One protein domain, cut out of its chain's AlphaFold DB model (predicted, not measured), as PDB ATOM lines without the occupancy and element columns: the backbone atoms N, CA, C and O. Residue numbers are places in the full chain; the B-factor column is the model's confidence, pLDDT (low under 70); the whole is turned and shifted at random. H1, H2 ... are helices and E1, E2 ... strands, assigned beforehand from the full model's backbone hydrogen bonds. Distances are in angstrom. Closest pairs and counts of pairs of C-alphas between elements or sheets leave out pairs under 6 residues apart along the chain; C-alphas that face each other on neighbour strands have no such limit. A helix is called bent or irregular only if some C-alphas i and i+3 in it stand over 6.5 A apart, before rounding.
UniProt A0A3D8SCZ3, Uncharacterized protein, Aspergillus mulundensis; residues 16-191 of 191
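AT A GLANCE: This is residues 16 to 191 of the 191 residues of an uncharacterized protein of Aspergillus mulundensis (UniProt A0A3D8SCZ3). A strongly twisted antiparallel sheet of five strands has two helices, H1 and H2, over one face and no named helix on the other. The long helix H3 starts beside H2, folded back along it, and runs out past this body towards a far end where H4 sits detached; residues 147 to 153, 158 to 164, 166 to 172 and 174 to 180 stick out there. The 176 printed residues include five named strands and then four named helices, E1 E2 E3 E4 E5 H1 H2 H3 H4, of mixed class, with sheet order E4 - E3 - E2 - E1 - E5. The whole is loose, a rod spanning 67 by 32 by 26 A, with a radius of gyration of the C-alphas of 19.6 A.

IN THESE COORDINATES: E1, residues 18 to 26, begins at C-alpha 18 (-14.933, -25.463, -8.889) and is 25.4 A long. E2 is residues 37 to 42, 16.2 A; E3 residues 48 to 57, 27.9 A; E4 residues 60 to 70, 27.3 A; E5 residues 76 to 86, 25.6 A. E4 bends by 71 degrees at residue 67 and E5 by 56 degrees at residue 82. H1 is residues 87 to 99, 19.7 A, and is irregular: C-alphas 88 and 91 are 7.0 A apart. H2 is residues 105 to 118, 19.9 A. H3, residues 126 to 151, measures 38.0 A and ends at C-alpha 151 (30.110, 1.680, -19.134). H4, residues 163 to 178, measures 22.2 A and ends at C-alpha 178 (36.323, -15.432, -12.125).

HOW THE PARTS SIT: E1 E2 E3 E4 form a meander, each strand the antiparallel neighbour of the one before. Within hydrogen-bond range are N 22 and O 40 at 2.9 A across the neighbours E1 and E2, N 52 and O 39 at 2.8 A across the neighbours E2 and E3, and N 55 and O 62 at 2.9 A across the neighbours E3 and E4. Edge strand E5 is antiparallel to E1, with N 19 and O 85 at 2.7 A. H2 is on the sheet at a height of 8.5 A, over E3 and E2, along the strands at 2 degrees to E2 on the local plane. H1 is on the same face, at a height of 4.6 A, over none of the strands. With residues 93 to 97 alone H1 touches H2 at a steep tilt of 51 degrees, opposite ways; C-alphas 97 and 112 are closest, 5.9 A. H2 and H3 form a helical hairpin with a shallow tilt of 23 degrees; H3 touches with residues 126 to 134 alone, and C-alphas 113 and 127 are closest, 5.3 A. H3 is only just not on the sheet, with 4 pairs of C-alphas within 10 A. H3 and H4 are apart. Every O i to N i+4 pair is within hydrogen-bond range in H2 and H4, against 7 of 9 in H1 and 20 of 22 in H3.

THE WHOLE: The farthest C-alphas, of Thr 16 and Arg 164, are 66.8 A apart. The printed part has no cut, and the H3 to H4 link is long. Mean pLDDT of the printed part is 78.9; residues 32, 58 and 134 to 191 are under 70.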
ATOM      1  N   THR A  16     -18.768 -31.334  -6.497       89.19
ATOM      2  CA  THR A  16     -19.522 -30.363  -7.314       89.19
ATOM      3  C   THR A  16     -18.918 -28.959  -7.327       89.19
ATOM      4  O   THR A  16     -19.410 -28.076  -8.028       89.19
ATOM      5  N   TYR A  17     -17.844 -28.726  -6.572       93.62
ATOM      6  CA  TYR A  17     -17.203 -27.418  -6.487       93.62
ATOM      7  C   TYR A  17     -16.250 -27.156  -7.666       93.62
ATOM      8  O   TYR A  17     -15.845 -28.063  -8.403       93.62
ATOM      9  N   THR A  18     -15.855 -25.894  -7.832       96.38
ATOM     10  CA  THR A  18     -14.933 -25.463  -8.889       96.38
ATOM     11  C   THR A  18     -13.640 -24.899  -8.317       96.38
ATOM     12  O   THR A  18     -13.657 -24.134  -7.370       96.38
ATOM     13  N   LEU A  19     -12.497 -25.264  -8.882       97.56
ATOM     14  CA  LEU A  19     -11.192 -24.721  -8.519       97.56
ATOM     15  C   LEU A  19     -10.896 -23.476  -9.341       97.56
ATOM     16  O   LEU A  19     -11.099 -23.479 -10.555       97.56
ATOM     17  N   THR A  20     -10.352 -22.442  -8.705       98.38
ATOM     18  CA  THR A  20      -9.868 -21.256  -9.422       98.38
ATOM     19  C   THR A  20      -8.364 -21.352  -9.626       98.38
ATOM     20  O   THR A  20      -7.628 -21.726  -8.710       98.38
ATOM     21  N   LEU A  21      -7.929 -21.049 -10.846       98.50
ATOM     22  CA  LEU A  21      -6.539 -21.120 -11.274       98.50
ATOM     23  C   LEU A  21      -5.988 -19.704 -11.438       98.50
ATOM     24  O   LEU A  21      -6.644 -18.851 -12.049       98.50
ATOM     25  N   TYR A  22      -4.777 -19.470 -10.939       98.56
ATOM     26  CA  TYR A  22      -4.090 -18.187 -11.062       98.56
ATOM     27  C   TYR A  22      -2.637 -18.367 -11.486       98.56
ATOM     28  O   TYR A  22      -2.015 -19.390 -11.196       98.56
ATOM     29  N   ILE A  23      -2.096 -17.323 -12.104       97.88
ATOM     30  CA  ILE A  23      -0.661 -17.060 -12.167       97.88
ATOM     31  C   ILE A  23      -0.370 -15.907 -11.219       97.88
ATOM     32  O   ILE A  23      -1.095 -14.915 -11.212       97.88
ATOM     33  N   ALA A  24       0.680 -16.034 -10.423       96.12
ATOM     34  CA  ALA A  24       1.163 -14.961  -9.577       96.12
ATOM     35  C   ALA A  24       2.640 -14.686  -9.825       96.12
ATOM     36  O   ALA A  24       3.403 -15.577 -10.211       96.12
ATOM     37  N   PHE A  25       3.025 -13.447  -9.556       93.12
ATOM     38  CA  PHE A  25       4.392 -12.971  -9.657       93.12
ATOM     39  C   PHE A  25       4.921 -12.619  -8.276       93.12
ATOM     40  O   PHE A  25       4.241 -11.958  -7.492       93.12
ATOM     41  N   GLY A  26       6.149 -13.035  -7.989       90.56
ATOM     42  CA  GLY A  26       6.857 -12.671  -6.774       90.56
ATOM     43  C   GLY A  26       7.150 -11.174  -6.716       90.56
ATOM     44  O   GLY A  26       7.262 -10.499  -7.746       90.56
ATOM     45  N   LEU A  27       7.269 -10.648  -5.503       87.19
ATOM     46  CA  LEU A  27       7.794  -9.315  -5.258       87.19
ATOM     47  C   LEU A  27       9.247  -9.251  -5.733       87.19
ATOM     48  O   LEU A  27      10.050 -10.136  -5.442       87.19
ATOM     49  N   LEU A  28       9.573  -8.200  -6.482       81.62
ATOM     50  CA  LEU A  28      10.928  -7.980  -6.955       81.62
ATOM     51  C   LEU A  28      11.714  -7.218  -5.887       81.62
ATOM     52  O   LEU A  28      11.434  -6.047  -5.645       81.62
ATOM     53  N   VAL A  29      12.663  -7.894  -5.240       75.31
ATOM     54  CA  VAL A  29      13.544  -7.278  -4.231       75.31
ATOM     55  C   VAL A  29      14.739  -6.591  -4.897       75.31
ATOM     56  O   VAL A  29      15.148  -5.516  -4.473       75.31
ATOM     57  N   ASP A  30      15.256  -7.186  -5.971       74.75
ATOM     58  CA  ASP A  30      16.377  -6.673  -6.755       74.75
ATOM     59  C   ASP A  30      15.934  -6.468  -8.216       74.75
ATOM     60  O   ASP A  30      15.534  -7.443  -8.860       74.75
ATOM     61  N   PRO A  31      15.995  -5.240  -8.766       71.44
ATOM     62  CA  PRO A  31      15.617  -4.966 -10.152       71.44
ATOM     63  C   PRO A  31      16.479  -5.703 -11.188       71.44
ATOM     64  O   PRO A  31      16.054  -5.833 -12.335       71.44
ATOM     65  N   ALA A  32      17.665  -6.193 -10.808       68.56
ATOM     66  CA  ALA A  32      18.509  -7.021 -11.664       68.56
ATOM     67  C   ALA A  32      17.982  -8.462 -11.819       68.56
ATOM     68  O   ALA A  32      18.437  -9.193 -12.702       68.56
ATOM     69  N   GLN A  33      17.021  -8.879 -10.991       71.44
ATOM     70  CA  GLN A  33      16.453 -10.222 -11.026       71.44
ATOM     71  C   GLN A  33      15.160 -10.274 -11.841       71.44
ATOM     72  O   GLN A  33      14.446  -9.292 -12.036       71.44
ATOM     73  N   GLN A  34      14.830 -11.464 -12.329       77.00
ATOM     74  CA  GLN A  34      13.511 -11.711 -12.893       77.00
ATOM     75  C   GLN A  34      12.513 -11.961 -11.759       77.00
ATOM     76  O   GLN A  34      12.843 -12.626 -10.779       77.00
ATOM     77  N   ARG A  35      11.267 -11.491 -11.908       86.12
ATOM     78  CA  ARG A  35      10.183 -11.886 -10.998       86.12
ATOM     79  C   ARG A  35       9.998 -13.397 -11.027       86.12
ATOM     80  O   ARG A  35      10.015 -14.011 -12.094       86.12
ATOM     81  N   HIS A  36       9.730 -13.973  -9.866       90.56
ATOM     82  CA  HIS A  36       9.398 -15.385  -9.751       90.56
ATOM     83  C   HIS A  36       7.966 -15.662 -10.175       90.56
ATOM     84  O   HIS A  36       7.074 -14.909  -9.801       90.56
ATOM     85  N   TRP A  37       7.733 -16.715 -10.952       94.81
ATOM     86  CA  TRP A  37       6.390 -17.056 -11.421       94.81
ATOM     87  C   TRP A  37       5.864 -18.274 -10.669       94.81
ATOM     88  O   TRP A  37       6.565 -19.279 -10.523       94.81
ATOM     89  N   THR A  38       4.606 -18.195 -10.251       97.00
ATOM     90  CA  THR A  38       3.936 -19.228  -9.462       97.00
ATOM     91  C   THR A  38       2.573 -19.544 -10.062       97.00
ATOM     92  O   THR A  38       1.774 -18.647 -10.321       97.00
ATOM     93  N   PHE A  39       2.278 -20.829 -10.246       98.50
ATOM     94  CA  PHE A  39       0.940 -21.316 -10.571       98.50
ATOM     95  C   PHE A  39       0.179 -21.605  -9.278       98.50
ATOM     96  O   PHE A  39       0.716 -22.239  -8.370       98.50
ATOM     97  N   ILE A  40      -1.077 -21.176  -9.180       98.62
ATOM     98  CA  ILE A  40      -1.864 -21.305  -7.950       98.62
ATOM     99  C   ILE A  40      -3.185 -22.006  -8.235       98.62
ATOM    100  O   ILE A  40      -3.905 -21.654  -9.169       98.62
ATOM    101  N   ILE A  41      -3.532 -22.959  -7.368       98.44
ATOM    102  CA  ILE A  41      -4.857 -23.580  -7.321       98.44
ATOM    103  C   ILE A  41      -5.533 -23.195  -6.006       98.44
ATOM    104  O   ILE A  41      -5.000 -23.472  -4.927       98.44
ATOM    105  N   GLN A  42      -6.724 -22.609  -6.090       98.25
ATOM    106  CA  GLN A  42      -7.535 -22.230  -4.937       98.25
ATOM    107  C   GLN A  42      -8.861 -22.999  -4.910       98.25
ATOM    108  O   GLN A  42      -9.535 -23.143  -5.933       98.25
ATOM    109  N   HIS A  43      -9.242 -23.469  -3.722       95.62
ATOM    110  CA  HIS A  43     -10.578 -24.003  -3.461       95.62
ATOM    111  C   HIS A  43     -11.575 -22.845  -3.281       95.62
ATOM    112  O   HIS A  43     -11.235 -21.885  -2.595       95.62
ATOM    113  N   PRO A  44     -12.800 -22.908  -3.831       91.50
ATOM    114  CA  PRO A  44     -13.691 -21.746  -3.893       91.50
ATOM    115  C   PRO A  44     -14.171 -21.307  -2.505       91.50
ATOM    116  O   PRO A  44     -14.377 -20.127  -2.261       91.50
ATOM    117  N   GLU A  45     -14.278 -22.254  -1.578       91.00
ATOM    118  CA  GLU A  45     -14.689 -22.010  -0.190       91.00
ATOM    119  C   GLU A  45     -13.497 -21.790   0.753       91.00
ATOM    120  O   GLU A  45     -13.659 -21.749   1.968       91.00
ATOM    121  N   SER A  46     -12.271 -21.708   0.223       92.00
ATOM    122  CA  SER A  46     -11.077 -21.535   1.042       92.00
ATOM    123  C   SER A  46     -10.302 -20.282   0.666       92.00
ATOM    124  O   SER A  46      -9.944 -20.045  -0.487       92.00
ATOM    125  N   HIS A  47      -9.911 -19.525   1.688       93.12
ATOM    126  CA  HIS A  47      -8.870 -18.506   1.552       93.12
ATOM    127  C   HIS A  47      -7.473 -19.122   1.372       93.12
ATOM    128  O   HIS A  47      -6.515 -18.405   1.085       93.12
ATOM    129  N   ARG A  48      -7.351 -20.447   1.544       96.62
ATOM    130  CA  ARG A  48      -6.108 -21.189   1.359       96.62
ATOM    131  C   ARG A  48      -5.985 -21.714  -0.066       96.62
ATOM    132  O   ARG A  48      -6.954 -22.136  -0.698       96.62
ATOM    133  N   CYS A  49      -4.757 -21.723  -0.554       97.81
ATOM    134  CA  CYS A  49      -4.399 -22.183  -1.884       97.81
ATOM    135  C   CYS A  49      -3.092 -22.981  -1.853       97.81
ATOM    136  O   CYS A  49      -2.406 -23.067  -0.825       97.81
ATOM    137  N   THR A  50      -2.787 -23.610  -2.982       98.25
ATOM    138  CA  THR A  50      -1.544 -24.351  -3.194       98.25
ATOM    139  C   THR A  50      -0.745 -23.664  -4.286       98.25
ATOM    140  O   THR A  50      -1.268 -23.456  -5.382       98.25
ATOM    141  N   PHE A  51       0.505 -23.334  -3.984       98.19
ATOM    142  CA  PHE A  51       1.460 -22.780  -4.935       98.19
ATOM    143  C   PHE A  51       2.260 -23.910  -5.573       98.19
ATOM    144  O   PHE A  51       2.726 -24.817  -4.884       98.19
ATOM    145  N   TYR A  52       2.439 -23.823  -6.885       98.12
ATOM    146  CA  TYR A  52       3.295 -24.683  -7.685       98.12
ATOM    147  C   TYR A  52       4.280 -23.798  -8.430       98.12
ATOM    148  O   TYR A  52       3.891 -22.895  -9.172       98.12
ATOM    149  N   HIS A  53       5.561 -24.046  -8.230       95.69
ATOM    150  CA  HIS A  53       6.620 -23.280  -8.870       95.69
ATOM    151  C   HIS A  53       7.887 -24.118  -8.940       95.69
ATOM    152  O   HIS A  53       7.928 -25.238  -8.433       95.69
ATOM    153  N   THR A  54       8.935 -23.585  -9.555       93.62
ATOM    154  CA  THR A  54      10.257 -24.202  -9.486       93.62
ATOM    155  C   THR A  54      11.106 -23.542  -8.407       93.62
ATOM    156  O   THR A  54      10.907 -22.381  -8.059       93.62
ATOM    157  N   THR A  55      12.034 -24.296  -7.838       89.44
ATOM    158  CA  THR A  55      13.096 -23.798  -6.957       89.44
ATOM    159  C   THR A  55      14.436 -24.364  -7.412       89.44
ATOM    160  O   THR A  55      14.489 -25.258  -8.266       89.44
ATOM    161  N   GLY A  56      15.522 -23.845  -6.845       85.06
ATOM    162  CA  GLY A  56      16.884 -24.238  -7.189       85.06
ATOM    163  C   GLY A  56      17.538 -23.276  -8.174       85.06
ATOM    164  O   GLY A  56      17.194 -22.098  -8.233       85.06
ATOM    165  N   GLY A  57      18.513 -23.779  -8.921       76.00
ATOM    166  CA  GLY A  57      19.394 -22.964  -9.751       76.00
ATOM    167  C   GLY A  57      19.757 -23.647 -11.067       76.00
ATOM    168  O   GLY A  57      19.260 -24.737 -11.352       76.00
ATOM    169  N   PRO A  58      20.641 -23.035 -11.872       68.12
ATOM    170  CA  PRO A  58      20.969 -23.493 -13.228       68.12
ATOM    171  C   PRO A  58      21.446 -24.945 -13.298       68.12
ATOM    172  O   PRO A  58      21.254 -25.616 -14.308       68.12
ATOM    173  N   THR A  59      22.049 -25.440 -12.220       76.69
ATOM    174  CA  THR A  59      22.536 -26.813 -12.103       76.69
ATOM    175  C   THR A  59      21.440 -27.802 -11.728       76.69
ATOM    176  O   THR A  59      21.501 -28.968 -12.114       76.69
ATOM    177  N   THR A  60      20.435 -27.390 -10.955       86.25
ATOM    178  CA  THR A  60      19.366 -28.283 -10.500       86.25
ATOM    179  C   THR A  60      18.108 -27.491 -10.182       86.25
ATOM    180  O   THR A  60      18.036 -26.793  -9.170       86.25
ATOM    181  N   TYR A  61      17.089 -27.672 -11.020       91.19
ATOM    182  CA  TYR A  61      15.731 -27.204 -10.765       91.19
ATOM    183  C   TYR A  61      14.867 -28.328 -10.193       91.19
ATOM    184  O   TYR A  61      15.024 -29.497 -10.553       91.19
ATOM    185  N   LYS A  62      13.923 -27.968  -9.322       93.56
ATOM    186  CA  LYS A  62      12.918 -28.882  -8.762       93.56
ATOM    187  C   LYS A  62      11.549 -28.221  -8.756       93.56
ATOM    188  O   LYS A  62      11.453 -27.025  -8.505       93.56
ATOM    189  N   THR A  63      10.494 -28.995  -8.995       95.31
ATOM    190  CA  THR A  63       9.122 -28.529  -8.755       95.31
ATOM    191  C   THR A  63       8.868 -28.507  -7.251       95.31
ATOM    192  O   THR A  63       9.026 -29.522  -6.574       95.31
ATOM    193  N   SER A  64       8.478 -27.347  -6.738       95.69
ATOM    194  CA  SER A  64       8.088 -27.106  -5.353       95.69
ATOM    195  C   SER A  64       6.573 -26.968  -5.242       95.69
ATOM    196  O   SER A  64       5.907 -26.484  -6.161       95.69
ATOM    197  N   ILE A  65       6.036 -27.412  -4.105       97.56
ATOM    198  CA  ILE A  65       4.612 -27.341  -3.782       97.56
ATOM    199  C   ILE A  65       4.470 -26.767  -2.378       97.56
ATOM    200  O   ILE A  65       4.764 -27.452  -1.396       97.56
ATOM    201  N   GLU A  66       3.947 -25.551  -2.272       97.25
ATOM    202  CA  GLU A  66       3.639 -24.936  -0.982       97.25
ATOM    203  C   GLU A  66       2.129 -24.994  -0.748       97.25
ATOM    204  O   GLU A  66       1.337 -24.423  -1.497       97.25
ATOM    205  N   ARG A  67       1.704 -25.715   0.290       97.06
ATOM    206  CA  ARG A  67       0.288 -25.829   0.673       97.06
ATOM    207  C   ARG A  67      -0.066 -24.778   1.721       97.06
ATOM    208  O   ARG A  67       0.814 -24.263   2.405       97.06
ATOM    209  N   ASN A  68      -1.362 -24.525   1.889       96.62
ATOM    210  CA  ASN A  68      -1.914 -23.619   2.906       96.62
ATOM    211  C   ASN A  68      -1.471 -22.149   2.763       96.62
ATOM    212  O   ASN A  68      -1.529 -21.384   3.731       96.62
ATOM    213  N   GLN A  69      -1.093 -21.747   1.550       97.38
ATOM    214  CA  GLN A  69      -0.736 -20.368   1.218       97.38
ATOM    215  C   GLN A  69      -1.989 -19.509   1.029       97.38
ATOM    216  O   GLN A  69      -3.106 -20.033   0.993       97.38
ATOM    217  N   THR A  70      -1.831 -18.196   0.897       97.25
ATOM    218  CA  THR A  70      -2.935 -17.248   0.668       97.25
ATOM    219  C   THR A  70      -2.647 -16.377  -0.546       97.25
ATOM    220  O   THR A  70      -1.495 -16.048  -0.794       97.25
ATOM    221  N   LEU A  71      -3.677 -15.926  -1.267       96.69
ATOM    222  CA  LEU A  71      -3.482 -14.973  -2.373       96.69
ATOM    223  C   LEU A  71      -2.984 -13.594  -1.902       96.69
ATOM    224  O   LEU A  71      -2.440 -12.842  -2.697       96.69
ATOM    225  N   SER A  72      -3.147 -13.279  -0.615       95.94
ATOM    226  CA  SER A  72      -2.611 -12.087   0.050       95.94
ATOM    227  C   SER A  72      -1.210 -12.301   0.638       95.94
ATOM    228  O   SER A  72      -0.829 -11.605   1.577       95.94
ATOM    229  N   ASP A  73      -0.477 -13.319   0.181       94.62
ATOM    230  CA  ASP A  73       0.892 -13.562   0.633       94.62
ATOM    231  C   ASP A  73       1.778 -12.347   0.277       94.62
ATOM    232  O   ASP A  73       1.811 -11.953  -0.892       94.62
ATOM    233  N   PRO A  74       2.493 -11.742   1.247       92.81
ATOM    234  CA  PRO A  74       3.289 -10.531   1.021       92.81
ATOM    235  C   PRO A  74       4.456 -10.740   0.046       92.81
ATOM    236  O   PRO A  74       5.048  -9.772  -0.426       92.81
ATOM    237  N   ARG A  75       4.797 -11.996  -0.265       91.69
ATOM    238  CA  ARG A  75       5.813 -12.362  -1.256       91.69
ATOM    239  C   ARG A  75       5.295 -12.191  -2.688       91.69
ATOM    240  O   ARG A  75       6.094 -12.307  -3.612       91.69
ATOM    241  N   LEU A  76       4.000 -11.936  -2.900       93.31
ATOM    242  CA  LEU A  76       3.393 -11.737  -4.218       93.31
ATOM    243  C   LEU A  76       3.235 -10.246  -4.542       93.31
ATOM    244  O   LEU A  76       2.771  -9.466  -3.716       93.31
ATOM    245  N   SER A  77       3.585  -9.858  -5.767       92.25
ATOM    246  CA  SER A  77       3.355  -8.509  -6.301       92.25
ATOM    247  C   SER A  77       2.086  -8.409  -7.143       92.25
ATOM    248  O   SER A  77       1.444  -7.363  -7.168       92.25
ATOM    249  N   GLU A  78       1.717  -9.483  -7.837       93.00
ATOM    250  CA  GLU A  78       0.577  -9.506  -8.749       93.00
ATOM    251  C   GLU A  78      -0.007 -10.917  -8.820       93.00
ATOM    252  O   GLU A  78       0.728 -11.907  -8.792       93.00
ATOM    253  N   VAL A  79      -1.336 -11.007  -8.921       96.06
ATOM    254  CA  VAL A  79      -2.080 -12.262  -9.047       96.06
ATOM    255  C   VAL A  79      -3.134 -12.104 -10.137       96.06
ATOM    256  O   VAL A  79      -4.046 -11.289 -10.016       96.06
ATOM    257  N   THR A  80      -3.043 -12.924 -11.178       97.25
ATOM    258  CA  THR A  80      -3.959 -12.922 -12.320       97.25
ATOM    259  C   THR A  80      -4.719 -14.239 -12.384       97.25
ATOM    260  O   THR A  80      -4.129 -15.316 -12.479       97.25
ATOM    261  N   ARG A  81      -6.054 -14.169 -12.352       97.75
ATOM    262  CA  ARG A  81      -6.926 -15.334 -12.555       97.75
ATOM    263  C   ARG A  81      -6.915 -15.727 -14.028       97.75
ATOM    264  O   ARG A  81      -7.262 -14.911 -14.874       97.75
ATOM    265  N   ILE A  82      -6.607 -16.990 -14.311       97.44
ATOM    266  CA  ILE A  82      -6.554 -17.520 -15.684       97.44
ATOM    267  C   ILE A  82      -7.746 -18.414 -16.036       97.44
ATOM    268  O   ILE A  82      -7.999 -18.704 -17.204       97.44
ATOM    269  N   GLY A  83      -8.504 -18.864 -15.034       96.25
ATOM    270  CA  GLY A  83      -9.695 -19.663 -15.282       96.25
ATOM    271  C   GLY A  83     -10.265 -20.329 -14.043       96.25
ATOM    272  O   GLY A  83      -9.808 -20.129 -12.916       96.25
ATOM    273  N   THR A  84     -11.288 -21.138 -14.285       97.44
ATOM    274  CA  THR A  84     -11.959 -21.957 -13.282       97.44
ATOM    275  C   THR A  84     -12.256 -23.317 -13.893       97.44
ATOM    276  O   THR A  84     -12.662 -23.396 -15.049       97.44
ATOM    277  N   VAL A  85     -12.044 -24.382 -13.127       96.94
ATOM    278  CA  VAL A  85     -12.228 -25.769 -13.574       96.94
ATOM    279  C   VAL A  85     -13.046 -26.546 -12.554       96.94
ATOM    280  O   VAL A  85     -13.076 -26.186 -11.382       96.94
ATOM    281  N   SER A  86     -13.707 -27.629 -12.956       96.25
ATOM    282  CA  SER A  86     -14.369 -28.513 -11.992       96.25
ATOM    283  C   SER A  86     -13.348 -29.171 -11.056       96.25
ATOM    284  O   SER A  86     -12.198 -29.421 -11.427       96.25
ATOM    285  N   ALA A  87     -13.772 -29.528  -9.844       94.88
ATOM    286  CA  ALA A  87     -12.952 -30.301  -8.913       94.88
ATOM    287  C   ALA A  87     -12.441 -31.620  -9.520       94.88
ATOM    288  O   ALA A  87     -11.314 -32.036  -9.246       94.88
ATOM    289  N   THR A  88     -13.241 -32.242 -10.392       94.94
ATOM    290  CA  THR A  88     -12.879 -33.465 -11.124       94.94
ATOM    291  C   THR A  88     -11.683 -33.270 -12.061       94.94
ATOM    292  O   THR A  88     -10.964 -34.225 -12.343       94.94
ATOM    293  N   MET A  89     -11.395 -32.033 -12.485       96.19
ATOM    294  CA  MET A  89     -10.236 -31.703 -13.319       96.19
ATOM    295  C   MET A  89      -8.946 -31.455 -12.540       96.19
ATOM    296  O   MET A  89      -7.890 -31.315 -13.159       96.19
ATOM    297  N   ARG A  90      -8.981 -31.483 -11.198       95.94
ATOM    298  CA  ARG A  90      -7.788 -31.298 -10.357       95.94
ATOM    299  C   ARG A  90      -6.651 -32.227 -10.772       95.94
ATOM    300  O   ARG A  90      -5.538 -31.755 -10.973       95.94
ATOM    301  N   GLY A  91      -6.949 -33.519 -10.933       96.50
ATOM    302  CA  GLY A  91      -5.956 -34.531 -11.298       96.50
ATOM    303  C   GLY A  91      -5.278 -34.239 -12.637       96.50
ATOM    304  O   GLY A  91      -4.067 -34.401 -12.752       96.50
ATOM    305  N   ARG A  92      -6.031 -33.723 -13.618       97.31
ATOM    306  CA  ARG A  92      -5.502 -33.352 -14.939       97.31
ATOM    307  C   ARG A  92      -4.606 -32.118 -14.862       97.31
ATOM    308  O   ARG A  92      -3.500 -32.152 -15.389       97.31
ATOM    309  N   VAL A  93      -5.035 -31.077 -14.141       98.06
ATOM    310  CA  VAL A  93      -4.219 -29.871 -13.895       98.06
ATOM    311  C   VAL A  93      -2.899 -30.245 -13.221       98.06
ATOM    312  O   VAL A  93      -1.829 -29.867 -13.694       98.06
ATOM    313  N   THR A  94      -2.953 -31.025 -12.136       97.38
ATOM    314  CA  THR A  94      -1.741 -31.454 -11.427       97.38
ATOM    315  C   THR A  94      -0.890 -32.404 -12.260       97.38
ATOM    316  O   THR A  94       0.328 -32.320 -12.202       97.38
ATOM    317  N   GLY A  95      -1.506 -33.273 -13.066       97.75
ATOM    318  CA  GLY A  95      -0.791 -34.151 -13.990       97.75
ATOM    319  C   GLY A  95       0.074 -33.349 -14.957       97.75
ATOM    320  O   GLY A  95       1.270 -33.599 -15.048       97.75
ATOM    321  N   ILE A  96      -0.494 -32.314 -15.582       98.06
ATOM    322  CA  ILE A  96       0.243 -31.421 -16.487       98.06
ATOM    323  C   ILE A  96       1.407 -30.740 -15.752       98.06
ATOM    324  O   ILE A  96       2.541 -30.806 -16.225       98.06
ATOM    325  N   LEU A  97       1.161 -30.181 -14.561       97.50
ATOM    326  CA  LEU A  97       2.201 -29.565 -13.720       97.50
ATOM    327  C   LEU A  97       3.394 -30.495 -13.444       97.50
ATOM    328  O   LEU A  97       4.527 -30.025 -13.397       97.50
ATOM    329  N   PHE A  98       3.155 -31.797 -13.262       96.75
ATOM    330  CA  PHE A  98       4.214 -32.778 -12.999       96.75
ATOM    331  C   PHE A  98       4.856 -33.371 -14.255       96.75
ATOM    332  O   PHE A  98       5.947 -33.928 -14.163       96.75
ATOM    333  N   THR A  99       4.213 -33.260 -15.419       97.19
ATOM    334  CA  THR A  99       4.820 -33.669 -16.696       97.19
ATOM    335  C   THR A  99       5.813 -32.644 -17.236       97.19
ATOM    336  O   THR A  99       6.736 -33.013 -17.959       97.19
ATOM    337  N   VAL A 100       5.646 -31.366 -16.881       97.31
ATOM    338  CA  VAL A 100       6.575 -30.306 -17.279       97.31
ATOM    339  C   VAL A 100       7.875 -30.452 -16.494       97.31
ATOM    340  O   VAL A 100       7.882 -30.526 -15.262       97.31
ATOM    341  N   ARG A 101       8.998 -30.488 -17.215       95.75
ATOM    342  CA  ARG A 101      10.325 -30.618 -16.612       95.75
ATOM    343  C   ARG A 101      10.624 -29.388 -15.738       95.75
ATOM    344  O   ARG A 101      10.463 -28.262 -16.210       95.75
ATOM    345  N   PRO A 102      11.126 -29.559 -14.500       94.44
ATOM    346  CA  PRO A 102      11.585 -28.431 -13.697       94.44
ATOM    347  C   PRO A 102      12.693 -27.647 -14.410       94.44
ATOM    348  O   PRO A 102      13.699 -28.222 -14.832       94.44
ATOM    349  N   GLN A 103      12.511 -26.333 -14.520       91.94
ATOM    350  CA  GLN A 103      13.433 -25.403 -15.176       91.94
ATOM    351  C   GLN A 103      13.255 -23.978 -14.625       91.94
ATOM    352  O   GLN A 103      12.680 -23.795 -13.546       91.94
ATOM    353  N   ARG A 104      13.725 -22.950 -15.345       89.56
ATOM    354  CA  ARG A 104      13.474 -21.546 -14.979       89.56
ATOM    355  C   ARG A 104      11.969 -21.307 -14.808       89.56
ATOM    356  O   ARG A 104      11.177 -21.787 -15.615       89.56
ATOM    357  N   CYS A 105      11.578 -20.582 -13.760       91.94
ATOM    358  CA  CYS A 105      10.178 -20.491 -13.327       91.94
ATOM    359  C   CYS A 105       9.239 -19.956 -14.415       91.94
ATOM    360  O   CYS A 105       8.201 -20.560 -14.657       91.94
ATOM    361  N   HIS A 106       9.621 -18.902 -15.139       91.12
ATOM    362  CA  HIS A 106       8.814 -18.390 -16.248       91.12
ATOM    363  C   HIS A 106       8.632 -19.441 -17.354       91.12
ATOM    364  O   HIS A 106       7.508 -19.691 -17.773       91.12
ATOM    365  N   THR A 107       9.701 -20.126 -17.778       92.44
ATOM    366  CA  THR A 107       9.632 -21.161 -18.824       92.44
ATOM    367  C   THR A 107       8.788 -22.349 -18.371       92.44
ATOM    368  O   THR A 107       7.959 -22.843 -19.126       92.44
ATOM    369  N   PHE A 108       8.953 -22.782 -17.116       95.56
ATOM    370  CA  PHE A 108       8.121 -23.818 -16.506       95.56
ATOM    371  C   PHE A 108       6.636 -23.440 -16.568       95.56
ATOM    372  O   PHE A 108       5.820 -24.219 -17.049       95.56
ATOM    373  N   ILE A 109       6.281 -22.227 -16.141       97.25
ATOM    374  CA  ILE A 109       4.888 -21.772 -16.129       97.25
ATOM    375  C   ILE A 109       4.329 -21.626 -17.550       97.25
ATOM    376  O   ILE A 109       3.196 -22.035 -17.790       97.25
ATOM    377  N   LEU A 110       5.108 -21.115 -18.506       97.00
ATOM    378  CA  LEU A 110       4.688 -21.024 -19.908       97.00
ATOM    379  C   LEU A 110       4.411 -22.407 -20.516       97.00
ATOM    380  O   LEU A 110       3.401 -22.583 -21.196       97.00
ATOM    381  N   GLU A 111       5.248 -23.409 -20.229       97.94
ATOM    382  CA  GLU A 111       5.008 -24.789 -20.670       97.94
ATOM    383  C   GLU A 111       3.778 -25.416 -20.000       97.94
ATOM    384  O   GLU A 111       3.003 -26.107 -20.665       97.94
ATOM    385  N   VAL A 112       3.550 -25.137 -18.711       98.31
ATOM    386  CA  VAL A 112       2.332 -25.558 -18.002       98.31
ATOM    387  C   VAL A 112       1.094 -24.953 -18.658       98.31
ATOM    388  O   VAL A 112       0.142 -25.680 -18.939       98.31
ATOM    389  N   LEU A 113       1.103 -23.648 -18.942       98.38
ATOM    390  CA  LEU A 113      -0.003 -22.965 -19.616       98.38
ATOM    391  C   LEU A 113      -0.259 -23.569 -20.999       98.38
ATOM    392  O   LEU A 113      -1.391 -23.945 -21.291       98.38
ATOM    393  N   ALA A 114       0.785 -23.764 -21.806       98.00
ATOM    394  CA  ALA A 114       0.662 -24.407 -23.112       98.00
ATOM    395  C   ALA A 114       0.095 -25.838 -23.011       98.00
ATOM    396  O   ALA A 114      -0.693 -26.261 -23.859       98.00
ATOM    397  N   GLY A 115       0.461 -26.587 -21.966       97.94
ATOM    398  CA  GLY A 115      -0.113 -27.898 -21.662       97.94
ATOM    399  C   GLY A 115      -1.603 -27.832 -21.320       97.94
ATOM    400  O   GLY A 115      -2.394 -28.587 -21.881       97.94
ATOM    401  N   LEU A 116      -2.001 -26.903 -20.449       98.19
ATOM    402  CA  LEU A 116      -3.401 -26.704 -20.061       98.19
ATOM    403  C   LEU A 116      -4.272 -26.260 -21.244       98.19
ATOM    404  O   LEU A 116      -5.401 -26.732 -21.375       98.19
ATOM    405  N   GLU A 117      -3.759 -25.390 -22.114       98.06
ATOM    406  CA  GLU A 117      -4.443 -24.943 -23.334       98.06
ATOM    407  C   GLU A 117      -4.640 -26.087 -24.333       98.06
ATOM    408  O   GLU A 117      -5.747 -26.290 -24.836       98.06
ATOM    409  N   ARG A 118      -3.589 -26.880 -24.583       98.12
ATOM    410  CA  ARG A 118      -3.643 -28.046 -25.482       98.12
ATOM    411  C   ARG A 118      -4.696 -29.058 -25.038       98.12
ATOM    412  O   ARG A 118      -5.422 -29.612 -25.858       98.12
ATOM    413  N   GLU A 119      -4.801 -29.255 -23.730       97.25
ATOM    414  CA  GLU A 119      -5.751 -30.165 -23.089       97.25
ATOM    415  C   GLU A 119      -7.145 -29.534 -22.892       97.25
ATOM    416  O   GLU A 119      -8.048 -30.193 -22.368       97.25
ATOM    417  N   ARG A 120      -7.334 -28.273 -23.318       97.06
ATOM    418  CA  ARG A 120      -8.563 -27.468 -23.168       97.06
ATOM    419  C   ARG A 120      -9.050 -27.360 -21.721       97.06
ATOM    420  O   ARG A 120     -10.249 -27.292 -21.460       97.06
ATOM    421  N   VAL A 121      -8.113 -27.355 -20.777       97.00
ATOM    422  CA  VAL A 121      -8.383 -27.137 -19.350       97.00
ATOM    423  C   VAL A 121      -8.582 -25.646 -19.063       97.00
ATOM    424  O   VAL A 121      -9.358 -25.287 -18.181       97.00
ATOM    425  N   ILE A 122      -7.915 -24.782 -19.831       97.06
ATOM    426  CA  ILE A 122      -8.110 -23.325 -19.838       97.06
ATOM    427  C   ILE A 122      -8.319 -22.828 -21.275       97.06
ATOM    428  O   ILE A 122      -8.092 -23.565 -22.237       97.06
ATOM    429  N   ALA A 123      -8.759 -21.575 -21.419       95.75
ATOM    430  CA  ALA A 123      -8.868 -20.918 -22.719       95.75
ATOM    431  C   ALA A 123      -7.487 -20.728 -23.370       95.75
ATOM    432  O   ALA A 123      -6.500 -20.502 -22.677       95.75
ATOM    433  N   VAL A 124      -7.438 -20.796 -24.700       96.62
ATOM    434  CA  VAL A 124      -6.208 -20.607 -25.484       96.62
ATOM    435  C   VAL A 124      -5.762 -19.142 -25.442       96.62
ATOM    436  O   VAL A 124      -6.601 -18.247 -25.534       96.62
ATOM    437  N   GLY A 125      -4.448 -18.904 -25.365       95.25
ATOM    438  CA  GLY A 125      -3.838 -17.576 -25.498       95.25
ATOM    439  C   GLY A 125      -3.174 -17.029 -24.232       95.25
ATOM    440  O   GLY A 125      -2.450 -16.038 -24.317       95.25
ATOM    441  N   TRP A 126      -3.338 -17.678 -23.078       97.31
ATOM    442  CA  TRP A 126      -2.655 -17.310 -21.837       97.31
ATOM    443  C   TRP A 126      -1.140 -17.476 -21.931       97.31
ATOM    444  O   TRP A 126      -0.408 -16.593 -21.487       97.31
ATOM    445  N   ALA A 127      -0.659 -18.566 -22.529       95.31
ATOM    446  CA  ALA A 127       0.772 -18.785 -22.721       95.31
ATOM    447  C   ALA A 127       1.396 -17.657 -23.565       95.31
ATOM    448  O   ALA A 127       2.419 -17.093 -23.184       95.31
ATOM    449  N   ALA A 128       0.744 -17.275 -24.666       93.69
ATOM    450  CA  ALA A 128       1.197 -16.182 -25.526       93.69
ATOM    451  C   ALA A 128       1.132 -14.817 -24.819       93.69
ATOM    452  O   ALA A 128       2.087 -14.044 -24.887       93.69
ATOM    453  N   TYR A 129       0.038 -14.545 -24.099       93.19
ATOM    454  CA  TYR A 129      -0.123 -13.329 -23.303       93.19
ATOM    455  C   TYR A 129       1.030 -13.168 -22.308       93.19
ATOM    456  O   TYR A 129       1.745 -12.168 -22.343       93.19
ATOM    457  N   PHE A 130       1.283 -14.181 -21.478       92.00
ATOM    458  CA  PHE A 130       2.341 -14.099 -20.476       92.00
ATOM    459  C   PHE A 130       3.745 -14.080 -21.088       92.00
ATOM    460  O   PHE A 130       4.603 -13.370 -20.566       92.00
ATOM    461  N   ALA A 131       3.978 -14.774 -22.206       90.06
ATOM    462  CA  ALA A 131       5.252 -14.699 -22.921       90.06
ATOM    463  C   ALA A 131       5.576 -13.254 -23.353       90.06
ATOM    464  O   ALA A 131       6.695 -12.782 -23.151       90.06
ATOM    465  N   SER A 132       4.578 -12.510 -23.843       85.12
ATOM    466  CA  SER A 132       4.763 -11.097 -24.205       85.12
ATOM    467  C   SER A 132       5.079 -10.200 -22.997       85.12
ATOM    468  O   SER A 132       5.853  -9.249 -23.106       85.12
ATOM    469  N   CYS A 133       4.551 -10.537 -21.815       73.38
ATOM    470  CA  CYS A 133       4.847  -9.824 -20.571       73.38
ATOM    471  C   CYS A 133       6.266 -10.110 -20.052       73.38
ATOM    472  O   CYS A 133       6.893  -9.221 -19.474       73.38
ATOM    473  N   SER A 134       6.798 -11.325 -20.253       66.94
ATOM    474  CA  SER A 134       8.191 -11.626 -19.891       66.94
ATOM    475  C   SER A 134       9.190 -10.802 -20.701       66.94
ATOM    476  O   SER A 134      10.174 -10.332 -20.131       66.94
ATOM    477  N   ASP A 135       8.913 -10.558 -21.981       53.41
ATOM    478  CA  ASP A 135       9.812  -9.803 -22.859       53.41
ATOM    479  C   ASP A 135       9.861  -8.306 -22.501       53.41
ATOM    480  O   ASP A 135      10.912  -7.667 -22.600       53.41
ATOM    481  N   ALA A 136       8.767  -7.750 -21.971       48.59
ATOM    482  CA  ALA A 136       8.733  -6.373 -21.474       48.59
ATOM    483  C   ALA A 136       9.622  -6.157 -20.228       48.59
ATOM    484  O   ALA A 136      10.217  -5.094 -20.069       48.59
ATOM    485  N   GLY A 137       9.777  -7.168 -19.363       46.47
ATOM    486  CA  GLY A 137      10.735  -7.128 -18.245       46.47
ATOM    487  C   GLY A 137      12.185  -7.352 -18.688       46.47
ATOM    488  O   GLY A 137      13.116  -6.765 -18.133       46.47
ATOM    489  N   VAL A 138      12.379  -8.149 -19.744       48.19
ATOM    490  CA  VAL A 138      13.678  -8.325 -20.406       48.19
ATOM    491  C   VAL A 138      14.157  -7.011 -21.031       48.19
ATOM    492  O   VAL A 138      15.356  -6.775 -21.013       48.19
ATOM    493  N   SER A 139      13.270  -6.117 -21.484       48.16
ATOM    494  CA  SER A 139      13.641  -4.785 -21.996       48.16
ATOM    495  C   SER A 139      14.374  -3.919 -20.964       48.16
ATOM    496  O   SER A 139      15.381  -3.310 -21.314       48.16
ATOM    497  N   VAL A 140      13.945  -3.902 -19.697       45.47
ATOM    498  CA  VAL A 140      14.618  -3.117 -18.643       45.47
ATOM    499  C   VAL A 140      15.966  -3.739 -18.282       45.47
ATOM    500  O   VAL A 140      16.962  -3.030 -18.191       45.47
ATOM    501  N   LEU A 141      16.051  -5.068 -18.166       48.50
ATOM    502  CA  LEU A 141      17.333  -5.752 -17.957       48.50
ATOM    503  C   LEU A 141      18.268  -5.619 -19.162       48.50
ATOM    504  O   LEU A 141      19.471  -5.478 -18.982       48.50
ATOM    505  N   GLN A 142      17.750  -5.639 -20.390       49.59
ATOM    506  CA  GLN A 142      18.512  -5.364 -21.607       49.59
ATOM    507  C   GLN A 142      18.989  -3.917 -21.643       49.59
ATOM    508  O   GLN A 142      20.114  -3.688 -22.074       49.59
ATOM    509  N   GLN A 143      18.187  -2.969 -21.163       45.94
ATOM    510  CA  GLN A 143      18.554  -1.562 -21.067       45.94
ATOM    511  C   GLN A 143      19.630  -1.340 -19.998       45.94
ATOM    512  O   GLN A 143      20.676  -0.790 -20.317       45.94
ATOM    513  N   VAL A 144      19.474  -1.899 -18.793       52.75
ATOM    514  CA  VAL A 144      20.505  -1.886 -17.737       52.75
ATOM    515  C   VAL A 144      21.780  -2.609 -18.195       52.75
ATOM    516  O   VAL A 144      22.892  -2.155 -17.930       52.75
ATOM    517  N   ARG A 145      21.659  -3.716 -18.943       53.03
ATOM    518  CA  ARG A 145      22.800  -4.420 -19.560       53.03
ATOM    519  C   ARG A 145      23.444  -3.609 -20.675       53.03
ATOM    520  O   ARG A 145      24.655  -3.691 -20.831       53.03
ATOM    521  N   ALA A 146      22.669  -2.874 -21.467       51.59
ATOM    522  CA  ALA A 146      23.184  -1.993 -22.504       51.59
ATOM    523  C   ALA A 146      23.924  -0.809 -21.875       51.59
ATOM    524  O   ALA A 146      25.037  -0.516 -22.296       51.59
ATOM    525  N   GLU A 147      23.373  -0.211 -20.821       49.16
ATOM    526  CA  GLU A 147      23.988   0.870 -20.049       49.16
ATOM    527  C   GLU A 147      25.288   0.400 -19.376       49.16
ATOM    528  O   GLU A 147      26.335   1.001 -19.607       49.16
ATOM    529  N   ARG A 148      25.289  -0.757 -18.692       51.28
ATOM    530  CA  ARG A 148      26.521  -1.371 -18.150       51.28
ATOM    531  C   ARG A 148      27.518  -1.800 -19.229       51.28
ATOM    532  O   ARG A 148      28.721  -1.717 -19.013       51.28
ATOM    533  N   ARG A 149      27.067  -2.272 -20.399       45.88
ATOM    534  CA  ARG A 149      27.958  -2.596 -21.533       45.88
ATOM    535  C   ARG A 149      28.595  -1.350 -22.132       45.88
ATOM    536  O   ARG A 149      29.735  -1.435 -22.572       45.88
ATOM    537  N   VAL A 150      27.888  -0.222 -22.155       48.38
ATOM    538  CA  VAL A 150      28.441   1.078 -22.556       48.38
ATOM    539  C   VAL A 150      29.472   1.551 -21.531       48.38
ATOM    540  O   VAL A 150      30.553   1.975 -21.932       48.38
ATOM    541  N   GLU A 151      29.188   1.384 -20.239       44.81
ATOM    542  CA  GLU A 151      30.110   1.680 -19.134       44.81
ATOM    543  C   GLU A 151      31.386   0.812 -19.183       44.81
ATOM    544  O   GLU A 151      32.487   1.299 -18.949       44.81
ATOM    545  N   LEU A 152      31.253  -0.454 -19.600       47.59
ATOM    546  CA  LEU A 152      32.351  -1.410 -19.814       47.59
ATOM    547  C   LEU A 152      32.948  -1.380 -21.242       47.59
ATOM    548  O   LEU A 152      33.793  -2.210 -21.575       47.59
ATOM    549  N   GLY A 153      32.527  -0.453 -22.109       39.75
ATOM    550  CA  GLY A 153      33.114  -0.242 -23.441       39.75
ATOM    551  C   GLY A 153      32.789  -1.284 -24.529       39.75
ATOM    552  O   GLY A 153      33.433  -1.294 -25.580       39.75
ATOM    553  N   VAL A 154      31.790  -2.150 -24.346       45.53
ATOM    554  CA  VAL A 154      31.448  -3.230 -25.290       45.53
ATOM    555  C   VAL A 154      30.482  -2.724 -26.374       45.53
ATOM    556  O   VAL A 154      29.262  -2.735 -26.202       45.53
ATOM    557  N   ARG A 155      31.013  -2.283 -27.524       41.72
ATOM    558  CA  ARG A 155      30.208  -1.895 -28.703       41.72
ATOM    559  C   ARG A 155      29.830  -3.105 -29.576       41.72
ATOM    560  O   ARG A 155      30.602  -4.045 -29.726       41.72
ATOM    561  N   HIS A 156      28.621  -3.045 -30.145       43.41
ATOM    562  CA  HIS A 156      28.003  -4.021 -31.057       43.41
ATOM    563  C   HIS A 156      28.944  -4.553 -32.154       43.41
ATOM    564  O   HIS A 156      29.642  -3.780 -32.804       43.41
ATOM    565  N   LEU A 157      28.862  -5.858 -32.430       41.88
ATOM    566  CA  LEU A 157      29.524  -6.520 -33.558       41.88
ATOM    567  C   LEU A 157      28.481  -7.065 -34.545       41.88
ATOM    568  O   LEU A 157      27.785  -8.025 -34.210       41.88
ATOM    569  N   PRO A 158      28.375  -6.505 -35.762       41.25
ATOM    570  CA  PRO A 158      27.714  -7.156 -36.881       41.25
ATOM    571  C   PRO A 158      28.694  -8.024 -37.690       41.25
ATOM    572  O   PRO A 158      29.898  -8.047 -37.451       41.25
ATOM    573  N   HIS A 159      28.114  -8.783 -38.618       38.84
ATOM    574  CA  HIS A 159      28.604 -10.020 -39.229       38.84
ATOM    575  C   HIS A 159      30.043 -10.042 -39.766       38.84
ATOM    576  O   HIS A 159      30.517  -9.114 -40.412       38.84
ATOM    577  N   GLY A 160      30.693 -11.190 -39.537       48.91
ATOM    578  CA  GLY A 160      32.111 -11.433 -39.813       48.91
ATOM    579  C   GLY A 160      32.937 -11.535 -38.530       48.91
ATOM    580  O   GLY A 160      33.977 -10.894 -38.415       48.91
ATOM    581  N   VAL A 161      32.449 -12.292 -37.537       45.41
ATOM    582  CA  VAL A 161      33.075 -12.384 -36.210       45.41
ATOM    583  C   VAL A 161      34.492 -12.944 -36.351       45.41
ATOM    584  O   VAL A 161      34.699 -14.140 -36.547       45.41
ATOM    585  N   SER A 162      35.476 -12.048 -36.283       56.03
ATOM    586  CA  SER A 162      36.894 -12.392 -36.283       56.03
ATOM    587  C   SER A 162      37.199 -13.325 -35.114       56.03
ATOM    588  O   SER A 162      36.665 -13.148 -34.021       56.03
ATOM    589  N   ARG A 163      38.108 -14.287 -35.308       50.84
ATOM    590  CA  ARG A 163      38.558 -15.207 -34.249       50.84
ATOM    591  C   ARG A 163      39.004 -14.461 -32.986       50.84
ATOM    592  O   ARG A 163      38.696 -14.899 -31.893       50.84
ATOM    593  N   ARG A 164      39.577 -13.261 -33.141       52.62
ATOM    594  CA  ARG A 164      39.935 -12.378 -32.017       52.62
ATOM    595  C   ARG A 164      38.736 -11.924 -31.189       52.62
ATOM    596  O   ARG A 164      38.863 -11.772 -29.988       52.62
ATOM    597  N   VAL A 165      37.582 -11.715 -31.815       54.88
ATOM    598  CA  VAL A 165      36.339 -11.365 -31.118       54.88
ATOM    599  C   VAL A 165      35.793 -12.572 -30.366       54.88
ATOM    600  O   VAL A 165      35.340 -12.415 -29.239       54.88
ATOM    601  N   VAL A 166      35.874 -13.775 -30.948       57.66
ATOM    602  CA  VAL A 166      35.532 -15.018 -30.239       57.66
ATOM    603  C   VAL A 166      36.460 -15.213 -29.043       57.66
ATOM    604  O   VAL A 166      35.975 -15.439 -27.943       57.66
ATOM    605  N   ASP A 167      37.767 -15.041 -29.230       58.31
ATOM    606  CA  ASP A 167      38.759 -15.174 -28.164       58.31
ATOM    607  C   ASP A 167      38.547 -14.111 -27.072       58.31
ATOM    608  O   ASP A 167      38.594 -14.433 -25.890       58.31
ATOM    609  N   SER A 168      38.209 -12.867 -27.436       56.28
ATOM    610  CA  SER A 168      37.826 -11.832 -26.469       56.28
ATOM    611  C   SER A 168      36.518 -12.152 -25.745       56.28
ATOM    612  O   SER A 168      36.430 -11.904 -24.552       56.28
ATOM    613  N   LEU A 169      35.510 -12.720 -26.413       54.12
ATOM    614  CA  LEU A 169      34.271 -13.156 -25.759       54.12
ATOM    615  C   LEU A 169      34.505 -14.349 -24.826       54.12
ATOM    616  O   LEU A 169      33.862 -14.423 -23.785       54.12
ATOM    617  N   VAL A 170      35.428 -15.249 -25.169       61.97
ATOM    618  CA  VAL A 170      35.847 -16.377 -24.324       61.97
ATOM    619  C   VAL A 170      36.642 -15.886 -23.115       61.97
ATOM    620  O   VAL A 170      36.385 -16.343 -22.009       61.97
ATOM    621  N   GLU A 171      37.560 -14.938 -23.286       61.84
ATOM    622  CA  GLU A 171      38.302 -14.335 -22.171       61.84
ATOM    623  C   GLU A 171      37.397 -13.487 -21.275       61.84
ATOM    624  O   GLU A 171      37.513 -13.559 -20.056       61.84
ATOM    625  N   ILE A 172      36.429 -12.765 -21.851       57.25
ATOM    626  CA  ILE A 172      35.369 -12.118 -21.076       57.25
ATOM    627  C   ILE A 172      34.583 -13.192 -20.324       57.25
ATOM    628  O   ILE A 172      34.510 -13.106 -19.113       57.25
ATOM    629  N   ALA A 173      34.074 -14.242 -20.975       53.81
ATOM    630  CA  ALA A 173      33.327 -15.312 -20.302       53.81
ATOM    631  C   ALA A 173      34.123 -15.984 -19.162       53.81
ATOM    632  O   ALA A 173      33.562 -16.236 -18.101       53.81
ATOM    633  N   ARG A 174      35.433 -16.194 -19.340       57.34
ATOM    634  CA  ARG A 174      36.349 -16.703 -18.301       57.34
ATOM    635  C   ARG A 174      36.610 -15.691 -17.183       57.34
ATOM    636  O   ARG A 174      36.788 -16.082 -16.034       57.34
ATOM    637  N   GLY A 175      36.644 -14.400 -17.503       52.22
ATOM    638  CA  GLY A 175      36.692 -13.314 -16.524       52.22
ATOM    639  C   GLY A 175      35.401 -13.230 -15.708       52.22
ATOM    640  O   GLY A 175      35.452 -13.138 -14.490       52.22
ATOM    641  N   LEU A 176      34.251 -13.390 -16.366       49.34
ATOM    642  CA  LEU A 176      32.926 -13.436 -15.746       49.34
ATOM    643  C   LEU A 176      32.747 -14.687 -14.851       49.34
ATOM    644  O   LEU A 176      32.069 -14.605 -13.830       49.34
ATOM    645  N   GLU A 177      33.380 -15.821 -15.189       49.16
ATOM    646  CA  GLU A 177      33.517 -16.993 -14.299       49.16
ATOM    647  C   GLU A 177      34.400 -16.705 -13.072       49.16
ATOM    648  O   GLU A 177      34.161 -17.259 -12.001       49.16
ATOM    649  N   LYS A 178      35.416 -15.843 -13.211       48.97
ATOM    650  CA  LYS A 178      36.323 -15.432 -12.125       48.97
ATOM    651  C   LYS A 178      35.707 -14.408 -11.171       48.97
ATOM    652  O   LYS A 178      36.041 -14.430  -9.992       48.97
ATOM    653  N   ASP A 179      34.815 -13.560 -11.676       47.09
ATOM    654  CA  ASP A 179      34.109 -12.519 -10.915       47.09
ATOM    655  C   ASP A 179      32.823 -13.033 -10.228       47.09
ATOM    656  O   ASP A 179      32.007 -12.239  -9.767       47.09
ATOM    657  N   ASP A 180      32.628 -14.356 -10.169       46.50
ATOM    658  CA  ASP A 180      31.458 -15.026  -9.582       46.50
ATOM    659  C   ASP A 180      30.111 -14.469 -10.086       46.50
ATOM    660  O   ASP A 180      29.142 -14.292  -9.350       46.50
ATOM    661  N   LEU A 181      29.997 -14.230 -11.397       45.97
ATOM    662  CA  LEU A 181      28.739 -13.784 -12.012       45.97
ATOM    663  C   LEU A 181      27.696 -14.904 -12.154       45.97
ATOM    664  O   LEU A 181      26.688 -14.749 -12.849       45.97
ATOM    665  N   SER A 182      27.881 -15.997 -11.407       47.84
ATOM    666  CA  SER A 182      26.837 -16.962 -11.066       47.84
ATOM    667  C   SER A 182      25.633 -16.298 -10.368       47.84
ATOM    668  O   SER A 182      24.578 -16.914 -10.219       47.84
ATOM    669  N   GLU A 183      25.756 -15.033  -9.965       44.53
ATOM    670  CA  GLU A 183      24.698 -14.254  -9.328       44.53
ATOM    671  C   GLU A 183      23.747 -13.536 -10.306       44.53
ATOM    672  O   GLU A 183      22.616 -13.239  -9.928       44.53
ATOM    673  N   LEU A 184      24.148 -13.274 -11.560       43.72
ATOM    674  CA  LEU A 184      23.485 -12.270 -12.419       43.72
ATOM    675  C   LEU A 184      22.327 -12.763 -13.307       43.72
ATOM    676  O   LEU A 184      21.717 -11.952 -14.006       43.72
ATOM    677  N   ASP A 185      22.011 -14.059 -13.318       47.34
ATOM    678  CA  ASP A 185      21.113 -14.624 -14.343       47.34
ATOM    679  C   ASP A 185      19.952 -15.471 -13.816       47.34
ATOM    680  O   ASP A 185      19.237 -16.108 -14.606       47.34
ATOM    681  N   TYR A 186      19.737 -15.497 -12.500       55.62
ATOM    682  CA  TYR A 186      18.840 -16.475 -11.895       55.62
ATOM    683  C   TYR A 186      17.812 -15.836 -10.979       55.62
ATOM    684  O   TYR A 186      18.099 -14.943 -10.187       55.62
ATOM    685  N   CYS A 187      16.592 -16.359 -11.072       53.12
ATOM    686  CA  CYS A 187      15.562 -16.127 -10.080       53.12
ATOM    687  C   CYS A 187      16.055 -16.749  -8.761       53.12
ATOM    688  O   CYS A 187      15.907 -17.951  -8.554       53.12
ATOM    689  N   ARG A 188      16.694 -15.953  -7.897       51.44
ATOM    690  CA  ARG A 188      17.080 -16.361  -6.530       51.44
ATOM    691  C   ARG A 188      15.909 -16.300  -5.554       51.44
ATOM    692  O   ARG A 188      16.054 -16.594  -4.375       51.44
ATOM    693  N   CYS A 189      14.743 -15.917  -6.050       47.41
ATOM    694  CA  CYS A 189      13.556 -15.649  -5.271       47.41
ATOM    695  C   CYS A 189      12.996 -16.945  -4.670       47.41
ATOM    696  O   CYS A 189      12.166 -17.605  -5.289       47.41
ATOM    697  N   PHE A 190      13.504 -17.323  -3.498       43.38
ATOM    698  CA  PHE A 190      12.744 -17.802  -2.340       43.38
ATOM    699  C   PHE A 190      13.668 -18.134  -1.151       43.38
ATOM    700  O   PHE A 190      13.355 -19.058  -0.417       43.38
ATOM    701  N   PHE A 191      14.770 -17.398  -0.933       40.12
ATOM    702  CA  PHE A 191      15.487 -17.332   0.353       40.12
ATOM    703  C   PHE A 191      16.152 -15.968   0.520       40.12
ATOM    704  O   PHE A 191      16.720 -15.483  -0.483       40.12
TER     705      PHE A 191